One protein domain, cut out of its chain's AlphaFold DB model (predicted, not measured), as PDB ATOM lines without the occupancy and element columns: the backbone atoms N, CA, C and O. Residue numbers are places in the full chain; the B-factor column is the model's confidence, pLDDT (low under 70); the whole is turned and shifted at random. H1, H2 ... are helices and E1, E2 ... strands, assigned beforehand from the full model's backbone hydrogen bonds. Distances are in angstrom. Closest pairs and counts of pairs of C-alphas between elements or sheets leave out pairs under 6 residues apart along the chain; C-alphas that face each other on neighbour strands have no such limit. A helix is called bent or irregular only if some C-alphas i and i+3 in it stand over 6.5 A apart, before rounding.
ATOM      1  N   ALA A   7       4.652  12.784  55.143       95.19
ATOM      2  CA  ALA A   7       4.100  13.965  54.479       95.19
ATOM      3  C   ALA A   7       3.572  13.656  53.076       95.19
ATOM      4  O   ALA A   7       2.634  14.306  52.634       95.19
ATOM      5  N   VAL A   8       4.138  12.650  52.403       95.44
ATOM      6  CA  VAL A   8       3.750  12.237  51.047       95.44
ATOM      7  C   VAL A   8       2.320  11.680  50.997       95.44
ATOM      8  O   VAL A   8       1.499  12.250  50.279       95.44
ATOM      9  N   PRO A   9       1.958  10.622  51.753       96.38
ATOM     10  CA  PRO A   9       0.592  10.106  51.727       96.38
ATOM     11  C   PRO A   9      -0.425  11.125  52.247       96.38
ATOM     12  O   PRO A   9      -1.513  11.238  51.690       96.38
ATOM     13  N   LEU A  10      -0.070  11.912  53.271       96.56
ATOM     14  CA  LEU A  10      -0.954  12.954  53.800       96.56
ATOM     15  C   LEU A  10      -1.193  14.086  52.801       96.56
ATOM     16  O   LEU A  10      -2.317  14.571  52.696       96.56
ATOM     17  N   TYR A  11      -0.166  14.474  52.046       97.94
ATOM     18  CA  TYR A  11      -0.314  15.393  50.925       97.94
ATOM     19  C   TYR A  11      -1.292  14.837  49.884       97.94
ATOM     20  O   TYR A  11      -2.214  15.549  49.502       97.94
ATOM     21  N   PHE A  12      -1.146  13.571  49.475       98.06
ATOM     22  CA  PHE A  12      -2.033  12.961  48.479       98.06
ATOM     23  C   PHE A  12      -3.496  12.903  48.932       98.06
ATOM     24  O   PHE A  12      -4.391  13.240  48.158       98.06
ATOM     25  N   VAL A  13      -3.746  12.563  50.200       97.88
ATOM     26  CA  VAL A  13      -5.102  12.625  50.762       97.88
ATOM     27  C   VAL A  13      -5.629  14.061  50.744       97.88
ATOM     28  O   VAL A  13      -6.726  14.302  50.246       97.88
ATOM     29  N   ALA A  14      -4.849  15.024  51.242       97.81
ATOM     30  CA  ALA A  14      -5.279  16.417  51.330       97.81
ATOM     31  C   ALA A  14      -5.554  17.039  49.953       97.81
ATOM     32  O   ALA A  14      -6.610  17.637  49.747       97.81
ATOM     33  N   VAL A  15      -4.631  16.879  49.001       97.62
ATOM     34  CA  VAL A  15      -4.776  17.416  47.642       97.62
ATOM     35  C   VAL A  15      -5.921  16.725  46.905       97.62
ATOM     36  O   VAL A  15      -6.668  17.398  46.201       97.62
ATOM     37  N   GLY A  16      -6.109  15.418  47.115       97.06
ATOM     38  CA  GLY A  16      -7.194  14.649  46.518       97.06
ATOM     39  C   GLY A  16      -8.567  15.122  46.991       97.06
ATOM     40  O   GLY A  16      -9.402  15.500  46.170       97.06
ATOM     41  N   VAL A  17      -8.770  15.203  48.311       97.81
ATOM     42  CA  VAL A  17     -10.012  15.733  48.910       97.81
ATOM     43  C   VAL A  17     -10.285  17.157  48.428       97.81
ATOM     44  O   VAL A  17     -11.411  17.479  48.054       97.81
ATOM     45  N   ALA A  18      -9.261  18.008  48.392       96.56
ATOM     46  CA  ALA A  18      -9.421  19.391  47.973       96.56
ATOM     47  C   ALA A  18      -9.772  19.536  46.479       96.56
ATOM     48  O   ALA A  18     -10.550  20.422  46.140       96.56
ATOM     49  N   HIS A  19      -9.277  18.662  45.594       95.31
ATOM     50  CA  HIS A  19      -9.677  18.668  44.178       95.31
ATOM     51  C   HIS A  19     -11.098  18.140  43.971       95.31
ATOM     52  O   HIS A  19     -11.824  18.692  43.148       95.31
ATOM     53  N   VAL A  20     -11.538  17.148  44.757       95.94
ATOM     54  CA  VAL A  20     -12.954  16.736  44.772       95.94
ATOM     55  C   VAL A  20     -13.837  17.901  45.220       95.94
ATOM     56  O   VAL A  20     -14.814  18.223  44.550       95.94
ATOM     57  N   ALA A  21     -13.471  18.583  46.308       95.62
ATOM     58  CA  ALA A  21     -14.210  19.747  46.789       95.62
ATOM     59  C   ALA A  21     -14.237  20.882  45.750       95.62
ATOM     60  O   ALA A  21     -15.288  21.468  45.507       95.62
ATOM     61  N   LEU A  22     -13.106  21.164  45.098       93.69
ATOM     62  CA  LEU A  22     -13.018  22.185  44.055       93.69
ATOM     63  C   LEU A  22     -13.915  21.853  42.851       93.69
ATOM     64  O   LEU A  22     -14.628  22.731  42.367       93.69
ATOM     65  N   ALA A  23     -13.941  20.587  42.419       92.25
ATOM     66  CA  ALA A  23     -14.829  20.112  41.360       92.25
ATOM     67  C   ALA A  23     -16.314  20.297  41.721       92.25
ATOM     68  O   ALA A  23     -17.099  20.756  40.889       92.25
ATOM     69  N   LEU A  24     -16.697  20.008  42.970       92.38
ATOM     70  CA  LEU A  24     -18.063  20.231  43.459       92.38
ATOM     71  C   LEU A  24     -18.426  21.722  43.469       92.38
ATOM     72  O   LEU A  24     -19.462  22.096  42.925       92.38
ATOM     73  N   ILE A  25     -17.542  22.578  43.992       92.88
ATOM     74  CA  ILE A  25     -17.744  24.036  44.026       92.88
ATOM     75  C   ILE A  25     -17.930  24.594  42.610       92.88
ATOM     76  O   ILE A  25     -18.804  25.432  42.378       92.88
ATOM     77  N   TRP A  26     -17.120  24.160  41.643       90.69
ATOM     78  CA  TRP A  26     -17.282  24.598  40.258       90.69
ATOM     79  C   TRP A  26     -18.548  24.055  39.607       90.69
ATOM     80  O   TRP A  26     -19.222  24.810  38.905       90.69
ATOM     81  N   SER A  27     -18.925  22.805  39.880       88.06
ATOM     82  CA  SER A  27     -20.201  22.252  39.418       88.06
ATOM     83  C   SER A  27     -21.389  23.066  39.941       88.06
ATOM     84  O   SER A  27     -22.294  23.382  39.169       88.06
ATOM     85  N   GLU A  28     -21.377  23.477  41.210       89.19
ATOM     86  CA  GLU A  28     -22.432  24.325  41.781       89.19
ATOM     87  C   GLU A  28     -22.463  25.716  41.136       89.19
ATOM     88  O   GLU A  28     -23.521  26.179  40.701       89.19
ATOM     89  N   ARG A  29     -21.300  26.369  40.999       87.25
ATOM     90  CA  ARG A  29     -21.188  27.707  40.384       87.25
ATOM     91  C   ARG A  29     -21.595  27.747  38.914       87.25
ATOM     92  O   ARG A  29     -21.926  28.811  38.406       87.25
ATOM     93  N   THR A  30     -21.531  26.609  38.236       83.31
ATOM     94  CA  THR A  30     -21.881  26.458  36.818       83.31
ATOM     95  C   THR A  30     -23.191  25.690  36.638       83.31
ATOM     96  O   THR A  30     -23.467  25.138  35.571       83.31
ATOM     97  N   SER A  31     -24.002  25.607  37.694       81.81
ATOM     98  CA  SER A  31     -25.336  25.021  37.621       81.81
ATOM     99  C   SER A  31     -26.209  25.791  36.623       81.81
ATOM    100  O   SER A  31     -26.167  27.016  36.539       81.81
ATOM    101  N   GLY A  32     -26.957  25.054  35.802       76.56
ATOM    102  CA  GLY A  32     -27.784  25.629  34.736       76.56
ATOM    103  C   GLY A  32     -27.011  26.116  33.506       76.56
ATOM    104  O   GLY A  32     -27.644  26.515  32.530       76.56
ATOM    105  N   LEU A  33     -25.674  26.056  33.514       77.94
ATOM    106  CA  LEU A  33     -24.873  26.349  32.331       77.94
ATOM    107  C   LEU A  33     -24.723  25.106  31.437       77.94
ATOM    108  O   LEU A  33     -24.754  23.975  31.932       77.94
ATOM    109  N   PRO A  34     -24.530  25.307  30.126       76.94
ATOM    110  CA  PRO A  34     -24.311  24.229  29.165       76.94
ATOM    111  C   PRO A  34     -23.006  23.496  29.477       76.94
ATOM    112  O   PRO A  34     -21.978  24.136  29.719       76.94
ATOM    113  N   ARG A  35     -23.019  22.164  29.442       77.06
ATOM    114  CA  ARG A  35     -21.852  21.333  29.771       77.06
ATOM    115  C   ARG A  35     -21.450  20.470  28.591       77.06
ATOM    116  O   ARG A  35     -22.308  19.903  27.921       77.06
ATOM    117  N   ASP A  36     -20.147  20.336  28.398       71.94
ATOM    118  CA  ASP A  36     -19.591  19.313  27.521       71.94
ATOM    119  C   ASP A  36     -19.468  17.996  28.295       71.94
ATOM    120  O   ASP A  36     -18.597  17.823  29.152       71.94
ATOM    121  N   GLY A  37     -20.428  17.097  28.066       71.25
ATOM    122  CA  GLY A  37     -20.491  15.790  28.714       71.25
ATOM    123  C   GLY A  37     -20.519  15.856  30.250       71.25
ATOM    124  O   GLY A  37     -21.299  16.597  30.853       71.25
ATOM    125  N   GLN A  38     -19.676  15.045  30.903       65.38
ATOM    126  CA  GLN A  38     -19.564  14.970  32.367       65.38
ATOM    127  C   GLN A  38     -18.602  16.033  32.933       65.38
ATOM    128  O   GLN A  38     -17.559  15.696  33.502       65.38
ATOM    129  N   ALA A  39     -18.920  17.320  32.772       71.81
ATOM    130  CA  ALA A  39     -18.080  18.406  33.285       71.81
ATOM    131  C   ALA A  39     -17.743  18.225  34.784       71.81
ATOM    132  O   ALA A  39     -18.618  17.910  35.593       71.81
ATOM    133  N   PHE A  40     -16.469  18.430  35.138       80.38
ATOM    134  CA  PHE A  40     -15.885  18.262  36.483       80.38
ATOM    135  C   PHE A  40     -15.689  16.824  36.991       80.38
ATOM    136  O   PHE A  40     -15.155  16.630  38.088       80.38
ATOM    137  N   SER A  41     -16.052  15.806  36.201       81.69
ATOM    138  CA  SER A  41     -15.836  14.397  36.569       81.69
ATOM    139  C   SER A  41     -14.358  13.997  36.571       81.69
ATOM    140  O   SER A  41     -13.947  13.241  37.444       81.69
ATOM    141  N   GLY A  42     -13.538  14.523  35.662       85.94
ATOM    142  CA  GLY A  42     -12.114  14.208  35.562       85.94
ATOM    143  C   GLY A  42     -11.323  14.737  36.755       85.94
ATOM    144  O   GLY A  42     -10.572  13.985  37.376       85.94
ATOM    145  N   THR A  43     -11.548  15.996  37.140       89.62
ATOM    146  CA  THR A  43     -10.952  16.597  38.344       89.62
ATOM    147  C   THR A  43     -11.371  15.839  39.605       89.62
ATOM    148  O   THR A  43     -10.527  15.546  40.459       89.62
ATOM    149  N   ALA A  44     -12.648  15.457  39.713       91.44
ATOM    150  CA  ALA A  44     -13.145  14.675  40.843       91.44
ATOM    151  C   ALA A  44     -12.542  13.258  40.882       91.44
ATOM    152  O   ALA A  44     -12.036  12.838  41.923       91.44
ATOM    153  N   VAL A  45     -12.536  12.535  39.758       92.50
ATOM    154  CA  VAL A  45     -11.960  11.183  39.641       92.50
ATOM    155  C   VAL A  45     -10.467  11.197  39.952       92.50
ATOM    156  O   VAL A  45      -9.988  10.347  40.704       92.50
ATOM    157  N   LEU A  46      -9.734  12.189  39.443       92.38
ATOM    158  CA  LEU A  46      -8.323  12.379  39.766       92.38
ATOM    159  C   LEU A  46      -8.126  12.617  41.270       92.38
ATOM    160  O   LEU A  46      -7.258  11.995  41.885       92.38
ATOM    161  N   GLY A  47      -8.955  13.472  41.874       95.00
ATOM    162  CA  GLY A  47      -8.934  13.726  43.311       95.00
ATOM    163  C   GLY A  47      -9.163  12.452  44.131       95.00
ATOM    164  O   GLY A  47      -8.377  12.148  45.029       95.00
ATOM    165  N   VAL A  48     -10.170  11.654  43.770       96.50
ATOM    166  CA  VAL A  48     -10.442  10.343  44.384       96.50
ATOM    167  C   VAL A  48      -9.244   9.401  44.227       96.50
ATOM    168  O   VAL A  48      -8.824   8.777  45.203       96.50
ATOM    169  N   GLY A  49      -8.641   9.338  43.037       96.25
ATOM    170  CA  GLY A  49      -7.440   8.542  42.781       96.25
ATOM    171  C   GLY A  49      -6.273   8.912  43.703       96.25
ATOM    172  O   GLY A  49      -5.627   8.026  44.267       96.25
ATOM    173  N   PHE A  50      -6.046  10.208  43.937       96.94
ATOM    174  CA  PHE A  50      -5.025  10.664  44.883       96.94
ATOM    175  C   PHE A  50      -5.349  10.315  46.336       96.94
ATOM    176  O   PHE A  50      -4.439   9.934  47.075       96.94
ATOM    177  N   VAL A  51      -6.621  10.357  46.747       97.81
ATOM    178  CA  VAL A  51      -7.014   9.887  48.085       97.81
ATOM    179  C   VAL A  51      -6.648   8.416  48.262       97.81
ATOM    180  O   VAL A  51      -5.981   8.072  49.239       97.81
ATOM    181  N   PHE A  52      -7.002   7.557  47.304       97.50
ATOM    182  CA  PHE A  52      -6.647   6.137  47.367       97.50
ATOM    183  C   PHE A  52      -5.135   5.917  47.388       97.50
ATOM    184  O   PHE A  52      -4.645   5.154  48.222       97.50
ATOM    185  N   LEU A  53      -4.385   6.618  46.534       95.25
ATOM    186  CA  LEU A  53      -2.924   6.545  46.525       95.25
ATOM    187  C   LEU A  53      -2.332   6.920  47.890       95.25
ATOM    188  O   LEU A  53      -1.457   6.221  48.405       95.25
ATOM    189  N   GLY A  54      -2.833   7.998  48.496       95.88
ATOM    190  CA  GLY A  54      -2.410   8.447  49.816       95.88
ATOM    191  C   GLY A  54      -2.721   7.430  50.914       95.88
ATOM    192  O   GLY A  54      -1.846   7.122  51.720       95.88
ATOM    193  N   LEU A  55      -3.926   6.854  50.917       96.19
ATOM    194  CA  LEU A  55      -4.330   5.828  51.883       96.19
ATOM    195  C   LEU A  55      -3.484   4.552  51.760       96.19
ATOM    196  O   LEU A  55      -3.010   4.034  52.772       96.19
ATOM    197  N   LEU A  56      -3.231   4.084  50.535       95.38
ATOM    198  CA  LEU A  56      -2.377   2.918  50.280       95.38
ATOM    199  C   LEU A  56      -0.931   3.160  50.734       95.38
ATOM    200  O   LEU A  56      -0.310   2.290  51.347       95.38
ATOM    201  N   ALA A  57      -0.402   4.359  50.488       92.69
ATOM    202  CA  ALA A  57       0.946   4.740  50.902       92.69
ATOM    203  C   ALA A  57       1.061   5.071  52.405       92.69
ATOM    204  O   ALA A  57       2.174   5.220  52.920       92.69
ATOM    205  N   PHE A  58      -0.054   5.173  53.134       91.56
ATOM    206  CA  PHE A  58      -0.053   5.596  54.534       91.56
ATOM    207  C   PHE A  58       0.572   4.552  55.467       91.56
ATOM    208  O   PHE A  58       1.447   4.884  56.267       91.56
ATOM    209  N   ALA A  59       0.172   3.283  55.344       88.50
ATOM    210  CA  ALA A  59       0.680   2.191  56.178       88.50
ATOM    211  C   ALA A  59       2.219   2.030  56.122       88.50
ATOM    212  O   ALA A  59       2.849   2.030  57.187       88.50
ATOM    213  N   PRO A  60       2.868   1.953  54.940       88.19
ATOM    214  CA  PRO A  60       4.327   1.865  54.879       88.19
ATOM    215  C   PRO A  60       5.013   3.137  55.399       88.19
ATOM    216  O   PRO A  60       6.057   3.043  56.046       88.19
ATOM    217  N   ALA A  61       4.430   4.322  55.198       87.94
ATOM    218  CA  ALA A  61       4.989   5.564  55.732       87.94
ATOM    219  C   ALA A  61       4.920   5.628  57.269       87.94
ATOM    220  O   ALA A  61       5.875   6.062  57.918       87.94
ATOM    221  N   LEU A  62       3.835   5.130  57.868       87.00
ATOM    222  CA  LEU A  62       3.678   5.043  59.322       87.00
ATOM    223  C   LEU A  62       4.673   4.056  59.949       87.00
ATOM    224  O   LEU A  62       5.155   4.270  61.063       87.00
ATOM    225  N   ALA A  63       5.047   2.996  59.228       86.56
ATOM    226  CA  ALA A  63       6.096   2.084  59.675       86.56
ATOM    227  C   ALA A  63       7.469   2.776  59.802       86.56
ATOM    228  O   ALA A  63       8.275   2.367  60.640       86.56
ATOM    229  N   LEU A  64       7.721   3.836  59.022       86.31
ATOM    230  CA  LEU A  64       8.966   4.613  59.048       86.31
ATOM    231  C   LEU A  64       8.982   5.695  60.138       86.31
ATOM    232  O   LEU A  64      10.038   5.952  60.721       86.31
ATOM    233  N   GLU A  65       7.837   6.318  60.425       84.19
ATOM    234  CA  GLU A  65       7.699   7.397  61.410       84.19
ATOM    235  C   GLU A  65       6.455   7.198  62.287       84.19
ATOM    236  O   GLU A  65       5.336   7.443  61.861       84.19
ATOM    237  N   ARG A  66       6.648   6.808  63.554       83.31
ATOM    238  CA  ARG A  66       5.535   6.510  64.484       83.31
ATOM    239  C   ARG A  66       5.232   7.612  65.499       83.31
ATOM    240  O   ARG A  66       4.297   7.499  66.281       83.31
ATOM    241  N   SER A  67       6.043   8.668  65.542       87.81
ATOM    242  CA  SER A  67       5.894   9.713  66.562       87.81
ATOM    243  C   SER A  67       4.784  10.708  66.212       87.81
ATOM    244  O   SER A  67       4.711  11.163  65.072       87.81
ATOM    245  N   LEU A  68       4.018  11.156  67.210       88.31
ATOM    246  CA  LEU A  68       3.009  12.212  67.032       88.31
ATOM    247  C   LEU A  68       3.600  13.516  66.478       88.31
ATOM    248  O   LEU A  68       2.978  14.182  65.660       88.31
ATOM    249  N   ALA A  69       4.831  13.864  66.865       88.56
ATOM    250  CA  ALA A  69       5.519  15.039  66.329       88.56
ATOM    251  C   ALA A  69       5.803  14.920  64.818       88.56
ATOM    252  O   ALA A  69       5.729  15.913  64.094       88.56
ATOM    253  N   ALA A  70       6.112  13.711  64.338       89.50
ATOM    254  CA  ALA A  70       6.265  13.445  62.911       89.50
ATOM    255  C   ALA A  70       4.929  13.566  62.177       89.50
ATOM    256  O   ALA A  70       4.886  14.207  61.130       89.50
ATOM    257  N   LEU A  71       3.852  13.024  62.758       91.88
ATOM    258  CA  LEU A  71       2.504  13.138  62.210       91.88
ATOM    259  C   LEU A  71       2.068  14.603  62.093       91.88
ATOM    260  O   LEU A  71       1.706  15.040  61.008       91.88
ATOM    261  N   ALA A  72       2.171  15.382  63.172       93.31
ATOM    262  CA  ALA A  72       1.784  16.793  63.177       93.31
ATOM    263  C   ALA A  72       2.542  17.599  62.113       93.31
ATOM    264  O   ALA A  72       1.950  18.355  61.347       93.31
ATOM    265  N   ARG A  73       3.860  17.395  62.015       94.06
ATOM    266  CA  ARG A  73       4.684  18.034  60.986       94.06
ATOM    267  C   ARG A  73       4.256  17.630  59.580       94.06
ATOM    268  O   ARG A  73       4.154  18.501  58.727       94.06
ATOM    269  N   ALA A  74       4.025  16.339  59.358       94.06
ATOM    270  CA  ALA A  74       3.620  15.801  58.069       94.06
ATOM    271  C   ALA A  74       2.250  16.333  57.623       94.06
ATOM    272  O   ALA A  74       2.098  16.696  56.459       94.06
ATOM    273  N   VAL A  75       1.294  16.449  58.553       95.62
ATOM    274  CA  VAL A  75      -0.013  17.082  58.318       95.62
ATOM    275  C   VAL A  75       0.177  18.535  57.901       95.62
ATOM    276  O   VAL A  75      -0.305  18.925  56.845       95.62
ATOM    277  N   VAL A  76       0.928  19.326  58.673       96.50
ATOM    278  CA  VAL A  76       1.151  20.747  58.360       96.50
ATOM    279  C   VAL A  76       1.826  20.914  56.999       96.50
ATOM    280  O   VAL A  76       1.338  21.674  56.167       96.50
ATOM    281  N   SER A  77       2.916  20.190  56.732       95.50
ATOM    282  CA  SER A  77       3.616  20.291  55.447       95.50
ATOM    283  C   SER A  77       2.760  19.818  54.275       95.50
ATOM    284  O   SER A  77       2.765  20.454  53.226       95.50
ATOM    285  N   GLY A  78       2.020  18.718  54.451       95.88
ATOM    286  CA  GLY A  78       1.145  18.174  53.417       95.88
ATOM    287  C   GLY A  78       0.008  19.134  53.082       95.88
ATOM    288  O   GLY A  78      -0.236  19.393  51.907       95.88
ATOM    289  N   LEU A  79      -0.622  19.732  54.100       97.50
ATOM    290  CA  LEU A  79      -1.683  20.725  53.926       97.50
ATOM    291  C   LEU A  79      -1.182  21.995  53.239       97.50
ATOM    292  O   LEU A  79      -1.825  22.457  52.304       97.50
ATOM    293  N   VAL A  80      -0.036  22.543  53.654       97.75
ATOM    294  CA  VAL A  80       0.535  23.753  53.032       97.75
ATOM    295  C   VAL A  80       0.749  23.547  51.533       97.75
ATOM    296  O   VAL A  80       0.352  24.386  50.726       97.75
ATOM    297  N   VAL A  81       1.338  22.413  51.153       97.88
ATOM    298  CA  VAL A  81       1.587  22.106  49.742       97.88
ATOM    299  C   VAL A  81       0.282  21.823  48.998       97.88
ATOM    300  O   VAL A  81       0.091  22.343  47.902       97.88
ATOM    301  N   ALA A  82      -0.647  21.070  49.595       97.62
ATOM    302  CA  ALA A  82      -1.953  20.809  48.996       97.62
ATOM    303  C   ALA A  82      -2.723  22.109  48.718       97.62
ATOM    304  O   ALA A  82      -3.241  22.278  47.619       97.62
ATOM    305  N   VAL A  83      -2.737  23.054  49.664       97.62
ATOM    306  CA  VAL A  83      -3.369  24.370  49.482       97.62
ATOM    307  C   VAL A  83      -2.730  25.132  48.324       97.62
ATOM    308  O   VAL A  83      -3.457  25.663  47.492       97.62
ATOM    309  N   ALA A  84      -1.398  25.155  48.224       97.31
ATOM    310  CA  ALA A  84      -0.710  25.832  47.124       97.31
ATOM    311  C   ALA A  84      -1.066  25.228  45.753       97.31
ATOM    312  O   ALA A  84      -1.351  25.964  44.809       97.31
ATOM    313  N   VAL A  85      -1.106  23.896  45.655       96.88
ATOM    314  CA  VAL A  85      -1.467  23.186  44.417       96.88
ATOM    315  C   VAL A  85      -2.930  23.424  44.051       96.88
ATOM    316  O   VAL A  85      -3.232  23.725  42.903       96.88
ATOM    317  N   VAL A  86      -3.845  23.342  45.017       95.44
ATOM    318  CA  VAL A  86      -5.280  23.565  44.783       95.44
ATOM    319  C   VAL A  86      -5.547  25.021  44.414       95.44
ATOM    320  O   VAL A  86      -6.346  25.273  43.521       95.44
ATOM    321  N   ALA A  87      -4.862  25.977  45.045       95.38
ATOM    322  CA  ALA A  87      -4.953  27.390  44.687       95.38
ATOM    323  C   ALA A  87      -4.437  27.649  43.264       95.38
ATOM    324  O   ALA A  87      -5.049  28.423  42.531       95.38
ATOM    325  N   TYR A  88      -3.359  26.971  42.855       94.75
ATOM    326  CA  TYR A  88      -2.877  26.997  41.474       94.75
ATOM    327  C   TYR A  88      -3.907  26.410  40.498       94.75
ATOM    328  O   TYR A  88      -4.237  27.052  39.508       94.75
ATOM    329  N   THR A  89      -4.481  25.238  40.784       93.00
ATOM    330  CA  THR A  89      -5.547  24.668  39.945       93.00
ATOM    331  C   THR A  89      -6.748  25.611  39.871       93.00
ATOM    332  O   THR A  89      -7.267  25.880  38.790       93.00
ATOM    333  N   ALA A  90      -7.159  26.174  41.010       92.56
ATOM    334  CA  ALA A  90      -8.280  27.097  41.095       92.56
ATOM    335  C   ALA A  90      -8.047  28.384  40.291       92.56
ATOM    336  O   ALA A  90      -8.989  28.887  39.677       92.56
ATOM    337  N   SER A  91      -6.814  28.904  40.260       92.81
ATOM    338  CA  SER A  91      -6.474  30.110  39.497       92.81
ATOM    339  C   SER A  91      -6.483  29.888  37.985       92.81
ATOM    340  O   SER A  91      -6.715  30.842  37.244       92.81
ATOM    341  N   ARG A  92      -6.295  28.644  37.520       89.50
ATOM    342  CA  ARG A  92      -6.473  28.284  36.102       89.50
ATOM    343  C   ARG A  92      -7.941  28.219  35.681       89.50
ATOM    344  O   ARG A  92      -8.229  28.311  34.493       89.50
ATOM    345  N   GLY A  93      -8.857  28.082  36.639       87.44
ATOM    346  CA  GLY A  93     -10.288  28.000  36.376       87.44
ATOM    347  C   GLY A  93     -10.686  26.756  35.576       87.44
ATOM    348  O   GLY A  93      -9.997  25.735  35.573       87.44
ATOM    349  N   TYR A  94     -11.832  26.861  34.911       85.62
ATOM    350  CA  TYR A  94     -12.377  25.844  34.020       85.62
ATOM    351  C   TYR A  94     -12.408  26.342  32.579       85.62
ATOM    352  O   TYR A  94     -12.382  27.548  32.324       85.62
ATOM    353  N   LEU A  95     -12.451  25.410  31.629       82.50
ATOM    354  CA  LEU A  95     -12.459  25.753  30.214       82.50
ATOM    355  C   LEU A  95     -13.859  26.169  29.761       82.50
ATOM    356  O   LEU A  95     -14.857  25.543  30.118       82.50
ATOM    357  N   ILE A  96     -13.906  27.204  28.927       79.62
ATOM    358  CA  ILE A  96     -15.111  27.664  28.237       79.62
ATOM    359  C   ILE A  96     -14.836  27.536  26.739       79.62
ATOM    360  O   ILE A  96     -13.808  28.014  26.258       79.62
ATOM    361  N   GLY A  97     -15.729  26.867  26.014       72.12
ATOM    362  CA  GLY A  97     -15.597  26.621  24.578       72.12
ATOM    363  C   GLY A  97     -16.864  26.972  23.807       72.12
ATOM    364  O   GLY A  97     -17.911  27.230  24.399       72.12
ATOM    365  N   GLY A  98     -16.759  26.970  22.475       68.38
ATOM    366  CA  GLY A  98     -17.876  27.194  21.560       68.38
ATOM    367  C   GLY A  98     -17.879  28.550  20.846       68.38
ATOM    368  O   GLY A  98     -17.058  29.423  21.119       68.38
ATOM    369  N   THR A  99     -18.800  28.714  19.896       57.06
ATOM    370  CA  THR A  99     -18.986  29.940  19.103       57.06
ATOM    371  C   THR A  99     -20.324  30.573  19.447       57.06
ATOM    372  O   THR A  99     -21.359  29.910  19.360       57.06
ATOM    373  N   ALA A 118     -26.217  28.866  24.135       58.88
ATOM    374  CA  ALA A 118     -26.128  29.553  22.842       58.88
ATOM    375  C   ALA A 118     -24.843  29.237  22.032       58.88
ATOM    376  O   ALA A 118     -24.145  30.147  21.581       58.88
ATOM    377  N   GLY A 119     -24.514  27.952  21.864       60.88
ATOM    378  CA  GLY A 119     -23.304  27.470  21.199       60.88
ATOM    379  C   GLY A 119     -22.050  27.497  22.076       60.88
ATOM    380  O   GLY A 119     -20.978  27.181  21.575       60.88
ATOM    381  N   THR A 120     -22.168  27.855  23.361       71.62
ATOM    382  CA  THR A 120     -21.078  27.887  24.352       71.62
ATOM    383  C   THR A 120     -21.227  26.772  25.376       71.62
ATOM    384  O   THR A 120     -22.348  26.525  25.817       71.62
ATOM    385  N   TYR A 121     -20.129  26.166  25.821       76.81
ATOM    386  CA  TYR A 121     -20.121  25.102  26.825       76.81
ATOM    387  C   TYR A 121     -19.002  25.271  27.851       76.81
ATOM    388  O   TYR A 121     -17.995  25.935  27.600       76.81
ATOM    389  N   ILE A 122     -19.181  24.630  29.004       82.00
ATOM    390  CA  ILE A 122     -18.161  24.497  30.044       82.00
ATOM    391  C   ILE A 122     -17.619  23.073  30.036       82.00
ATOM    392  O   ILE A 122     -18.388  22.108  30.019       82.00
ATOM    393  N   ALA A 123     -16.297  22.962  30.075       81.69
ATOM    394  CA  ALA A 123     -15.587  21.707  30.256       81.69
ATOM    395  C   ALA A 123     -14.856  21.696  31.604       81.69
ATOM    396  O   ALA A 123     -14.787  22.701  32.315       81.69
ATOM    397  N   ASP A 124     -14.343  20.523  31.966       78.88
ATOM    398  CA  ASP A 124     -13.615  20.341  33.214       78.88
ATOM    399  C   ASP A 124     -12.445  21.330  33.332       78.88
ATOM    400  O   ASP A 124     -11.881  21.814  32.341       78.88
ATOM    401  N   ALA A 125     -12.064  21.616  34.570       74.69
ATOM    402  CA  ALA A 125     -10.786  22.241  34.815       74.69
ATOM    403  C   ALA A 125      -9.669  21.363  34.266       74.69
ATOM    404  O   ALA A 125      -9.789  20.144  34.158       74.69
ATOM    405  N   GLN A 126      -8.557  22.001  33.928       80.00
ATOM    406  CA  GLN A 126      -7.332  21.292  33.620       80.00
ATOM    407  C   GLN A 126      -6.562  21.180  34.938       80.00
ATOM    408  O   GLN A 126      -5.848  22.125  35.279       80.00
ATOM    409  N   PRO A 127      -6.687  20.103  35.735       82.88
ATOM    410  CA  PRO A 127      -5.675  19.810  36.736       82.88
ATOM    411  C   PRO A 127      -4.351  19.514  36.021       82.88
ATOM    412  O   PRO A 127      -4.323  19.180  34.836       82.88
ATOM    413  N   ASP A 128      -3.239  19.666  36.730       90.44
ATOM    414  CA  ASP A 128      -1.899  19.402  36.206       90.44
ATOM    415  C   ASP A 128      -1.306  18.200  36.958       90.44
ATOM    416  O   ASP A 128      -0.647  18.381  37.987       90.44
ATOM    417  N   PRO A 129      -1.589  16.951  36.521       88.62
ATOM    418  CA  PRO A 129      -1.148  15.758  37.237       88.62
ATOM    419  C   PRO A 129       0.368  15.714  37.477       88.62
ATOM    420  O   PRO A 129       0.759  15.339  38.585       88.62
ATOM    421  N   PRO A 130       1.236  16.129  36.527       92.25
ATOM    422  CA  PRO A 130       2.664  16.274  36.790       92.25
ATOM    423  C   PRO A 130       2.970  17.197  37.972       92.25
ATOM    424  O   PRO A 130       3.683  16.781  38.886       92.25
ATOM    425  N   VAL A 131       2.407  18.411  38.013       92.81
ATOM    426  CA  VAL A 131       2.609  19.338  39.147       92.81
ATOM    427  C   VAL A 131       2.123  18.712  40.453       92.81
ATOM    428  O   VAL A 131       2.832  18.760  41.459       92.81
ATOM    429  N   MET A 132       0.954  18.068  40.437       93.00
ATOM    430  CA  MET A 132       0.398  17.396  41.614       93.00
ATOM    431  C   MET A 132       1.300  16.254  42.107       93.00
ATOM    432  O   MET A 132       1.475  16.092  43.315       93.00
ATOM    433  N   LEU A 133       1.909  15.479  41.209       92.44
ATOM    434  CA  LEU A 133       2.838  14.406  41.569       92.44
ATOM    435  C   LEU A 133       4.164  14.958  42.103       92.44
ATOM    436  O   LEU A 133       4.622  14.533  43.166       92.44
ATOM    437  N   PHE A 134       4.770  15.932  41.421       93.38
ATOM    438  CA  PHE A 134       6.047  16.514  41.847       93.38
ATOM    439  C   PHE A 134       5.931  17.300  43.156       93.38
ATOM    440  O   PHE A 134       6.868  17.303  43.958       93.38
ATOM    441  N   ALA A 135       4.775  17.899  43.438       95.56
ATOM    442  CA  ALA A 135       4.516  18.576  44.704       95.56
ATOM    443  C   ALA A 135       4.593  17.631  45.924       95.56
ATOM    444  O   ALA A 135       4.937  18.078  47.019       95.56
ATOM    445  N   ALA A 136       4.419  16.316  45.752       94.81
ATOM    446  CA  ALA A 136       4.673  15.356  46.827       94.81
ATOM    447  C   ALA A 136       6.134  15.398  47.322       94.81
ATOM    448  O   ALA A 136       6.394  15.260  48.521       94.81
ATOM    449  N   LEU A 137       7.092  15.663  46.421       95.19
ATOM    450  CA  LEU A 137       8.500  15.858  46.782       95.19
ATOM    451  C   LEU A 137       8.688  17.131  47.610       95.19
ATOM    452  O   LEU A 137       9.477  17.130  48.554       95.19
ATOM    453  N   ALA A 138       7.942  18.196  47.306       94.56
ATOM    454  CA  ALA A 138       7.963  19.428  48.090       94.56
ATOM    455  C   ALA A 138       7.392  19.207  49.501       94.56
ATOM    456  O   ALA A 138       7.988  19.664  50.478       94.56
ATOM    457  N   ALA A 139       6.297  18.448  49.630       96.00
ATOM    458  CA  ALA A 139       5.723  18.088  50.928       96.00
ATOM    459  C   ALA A 139       6.723  17.293  51.781       96.00
ATOM    460  O   ALA A 139       6.954  17.623  52.949       96.00
ATOM    461  N   TRP A 140       7.379  16.298  51.176       95.62
ATOM    462  CA  TRP A 140       8.461  15.560  51.821       95.62
ATOM    463  C   TRP A 140       9.623  16.472  52.225       95.62
ATOM    464  O   TRP A 140      10.062  16.432  53.375       95.62
ATOM    465  N   ALA A 141      10.112  17.315  51.312       94.56
ATOM    466  CA  ALA A 141      11.262  18.185  51.547       94.56
ATOM    467  C   ALA A 141      10.996  19.178  52.686       94.56
ATOM    468  O   ALA A 141      11.849  19.361  53.559       94.56
ATOM    469  N   LEU A 142       9.793  19.758  52.730       94.81
ATOM    470  CA  LEU A 142       9.368  20.672  53.786       94.81
ATOM    471  C   LEU A 142       9.310  19.964  55.147       94.81
ATOM    472  O   LEU A 142       9.864  20.457  56.135       94.81
ATOM    473  N   ALA A 143       8.715  18.770  55.198       94.25
ATOM    474  CA  ALA A 143       8.689  17.954  56.408       94.25
ATOM    475  C   ALA A 143      10.098  17.543  56.855       94.25
ATOM    476  O   ALA A 143      10.420  17.572  58.045       94.25
ATOM    477  N   HIS A 144      10.967  17.195  55.909       94.25
ATOM    478  CA  HIS A 144      12.346  16.821  56.181       94.25
ATOM    479  C   HIS A 144      13.150  17.995  56.755       94.25
ATOM    480  O   HIS A 144      13.848  17.849  57.763       94.25
ATOM    481  N   ALA A 145      13.027  19.180  56.155       92.69
ATOM    482  CA  ALA A 145      13.683  20.395  56.624       92.69
ATOM    483  C   ALA A 145      13.217  20.774  58.039       92.69
ATOM    484  O   ALA A 145      14.047  20.999  58.928       92.69
ATOM    485  N   ALA A 146      11.904  20.750  58.288       91.38
ATOM    486  CA  ALA A 146      11.339  21.014  59.609       91.38
ATOM    487  C   ALA A 146      11.839  20.009  60.666       91.38
ATOM    488  O   ALA A 146      12.142  20.402  61.795       91.38
ATOM    489  N   ALA A 147      12.014  18.734  60.301       89.88
ATOM    490  CA  ALA A 147      12.603  17.727  61.184       89.88
ATOM    491  C   ALA A 147      14.030  18.073  61.611       89.88
ATOM    492  O   ALA A 147      14.356  18.033  62.802       89.88
ATOM    493  N   ARG A 148      14.873  18.455  60.647       90.00
ATOM    494  CA  ARG A 148      16.267  18.825  60.920       90.00
ATOM    495  C   ARG A 148      16.364  20.066  61.801       90.00
ATOM    496  O   ARG A 148      17.191  20.100  62.712       90.00
ATOM    497  N   LEU A 149      15.512  21.063  61.567       88.75
ATOM    498  CA  LEU A 149      15.477  22.291  62.366       88.75
ATOM    499  C   LEU A 149      15.068  22.021  63.822       88.75
ATOM    500  O   LEU A 149      15.701  22.537  64.744       88.75
ATOM    501  N   GLN A 150      14.062  21.173  64.042       85.38
ATOM    502  CA  GLN A 150      13.649  20.759  65.388       85.38
ATOM    503  C   GLN A 150      14.761  19.993  66.119       85.38
ATOM    504  O   GLN A 150      14.993  20.237  67.303       85.38
ATOM    505  N   GLY A 151      15.474  19.106  65.414       82.69
ATOM    506  CA  GLY A 151      16.633  18.395  65.959       82.69
ATOM    507  C   GLY A 151      17.736  19.349  66.422       82.69
ATOM    508  O   GLY A 151      18.173  19.263  67.567       82.69
ATOM    509  N   ARG A 152      18.107  20.324  65.578       81.31
ATOM    510  CA  ARG A 152      19.119  21.346  65.907       81.31
ATOM    511  C   ARG A 152      18.751  22.185  67.134       81.31
ATOM    512  O   ARG A 152      19.613  22.467  67.961       81.31
ATOM    513  N   ARG A 153      17.476  22.568  67.274       77.56
ATOM    514  CA  ARG A 153      17.004  23.327  68.447       77.56
ATOM    515  C   ARG A 153      17.083  22.520  69.742       77.56
ATOM    516  O   ARG A 153      17.360  23.096  70.783       77.56
ATOM    517  N   ARG A 154      16.855  21.204  69.686       76.50
ATOM    518  CA  ARG A 154      16.953  20.325  70.865       76.50
ATOM    519  C   ARG A 154      18.394  20.066  71.305       76.50
ATOM    520  O   ARG A 154      18.606  19.800  72.478       76.50
ATOM    521  N   SER A 155      19.358  20.136  70.387       73.69
ATOM    522  CA  SER A 155      20.782  19.936  70.684       73.69
ATOM    523  C   SER A 155      21.509  21.189  71.183       73.69
ATOM    524  O   SER A 155      22.646  21.071  71.627       73.69
ATOM    525  N   MET A 156      20.905  22.382  71.106       68.69
ATOM    526  CA  MET A 156      21.509  23.570  71.714       68.69
ATOM    527  C   MET A 156      21.412  23.480  73.244       68.69
ATOM    528  O   MET A 156      20.315  23.244  73.758       68.69
TER     529      MET A 156
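AT A GLANCE: This is residues 7 to 99 and 118 to 156 of the 164 residues of an uncharacterized protein of Chloroflexi bacterium (UniProt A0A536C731). Four long helices gather lengthwise into a rod, with H1 in the middle, H2 folded back along it, and H3 and H4 packed on H1 and on each other at larger tilts. A two-stranded antiparallel ribbon, E1 and E2, lies at one end of the rod, and residues 151 to 156 stick out at the other. The printed part has 132 residues, ordered H1 H2 H3 E1 E2 H4, and is mostly helix. It is loose, with a radius of gyration of the C-alphas of 17.9 A and spans of 68 by 26 by 22 A.

HOW THE PARTS SIT: E1, residues 94 to 98, and E2, residues 120 to 125, are antiparallel at 153 degrees, with N 97 and O 121 2.9 A apart and N 123 and O 95 3.0 A apart. The hub is H1, residues 7 to 29. It forms a helical hairpin with H2, residues 41 to 64, at a shallow tilt of 19 degrees; their closest C-alphas, Gly 16 and Gly 47, are 3.8 A apart. H1 touches H3, residues 68 to 92, at 36 degrees, only just steep, with C-alphas Tyr 11 and Gly 78 closest at 4.0 A. With residues 7 to 15 alone H1 touches H4, residues 129 to 155, closest at C-alphas Val 8 and Ala 136, 5.3 A. H3 and H4 touch, closest at C-alphas Gly 78 and Ala 139, 5.2 A, and run opposite ways. H2 and H3 are apart. Every O i to N i+4 pair is within hydrogen-bond range in H1 and H3, against 17 of 20 in H2 and 20 of 23 in H4.

IN THESE COORDINATES: H1 begins at C-alpha 7 (4.100, 13.965, 54.479) and is 32.0 A long; H2 is 34.9 A, H3 36.1 A, E1 13.7 A and E2 15.7 A. H2 has a kink of 37 degrees near residue 58 and is only just irregular, C-alphas 56 and 59 being 6.7 A apart. H4, 40.2 A, ends at C-alpha 155 (20.782, 19.936, 70.684).

THE WHOLE: The farthest C-alphas, Ala 118 and Met 156, are 68.5 A apart. Residues 100 to 117 are not printed; C-alphas 99 and 118 are 8.1 A apart across this cut. The link from H1 to H2 is long. The pLDDT is under 70 at residues 38, 98 to 99, 118 to 119 and 156.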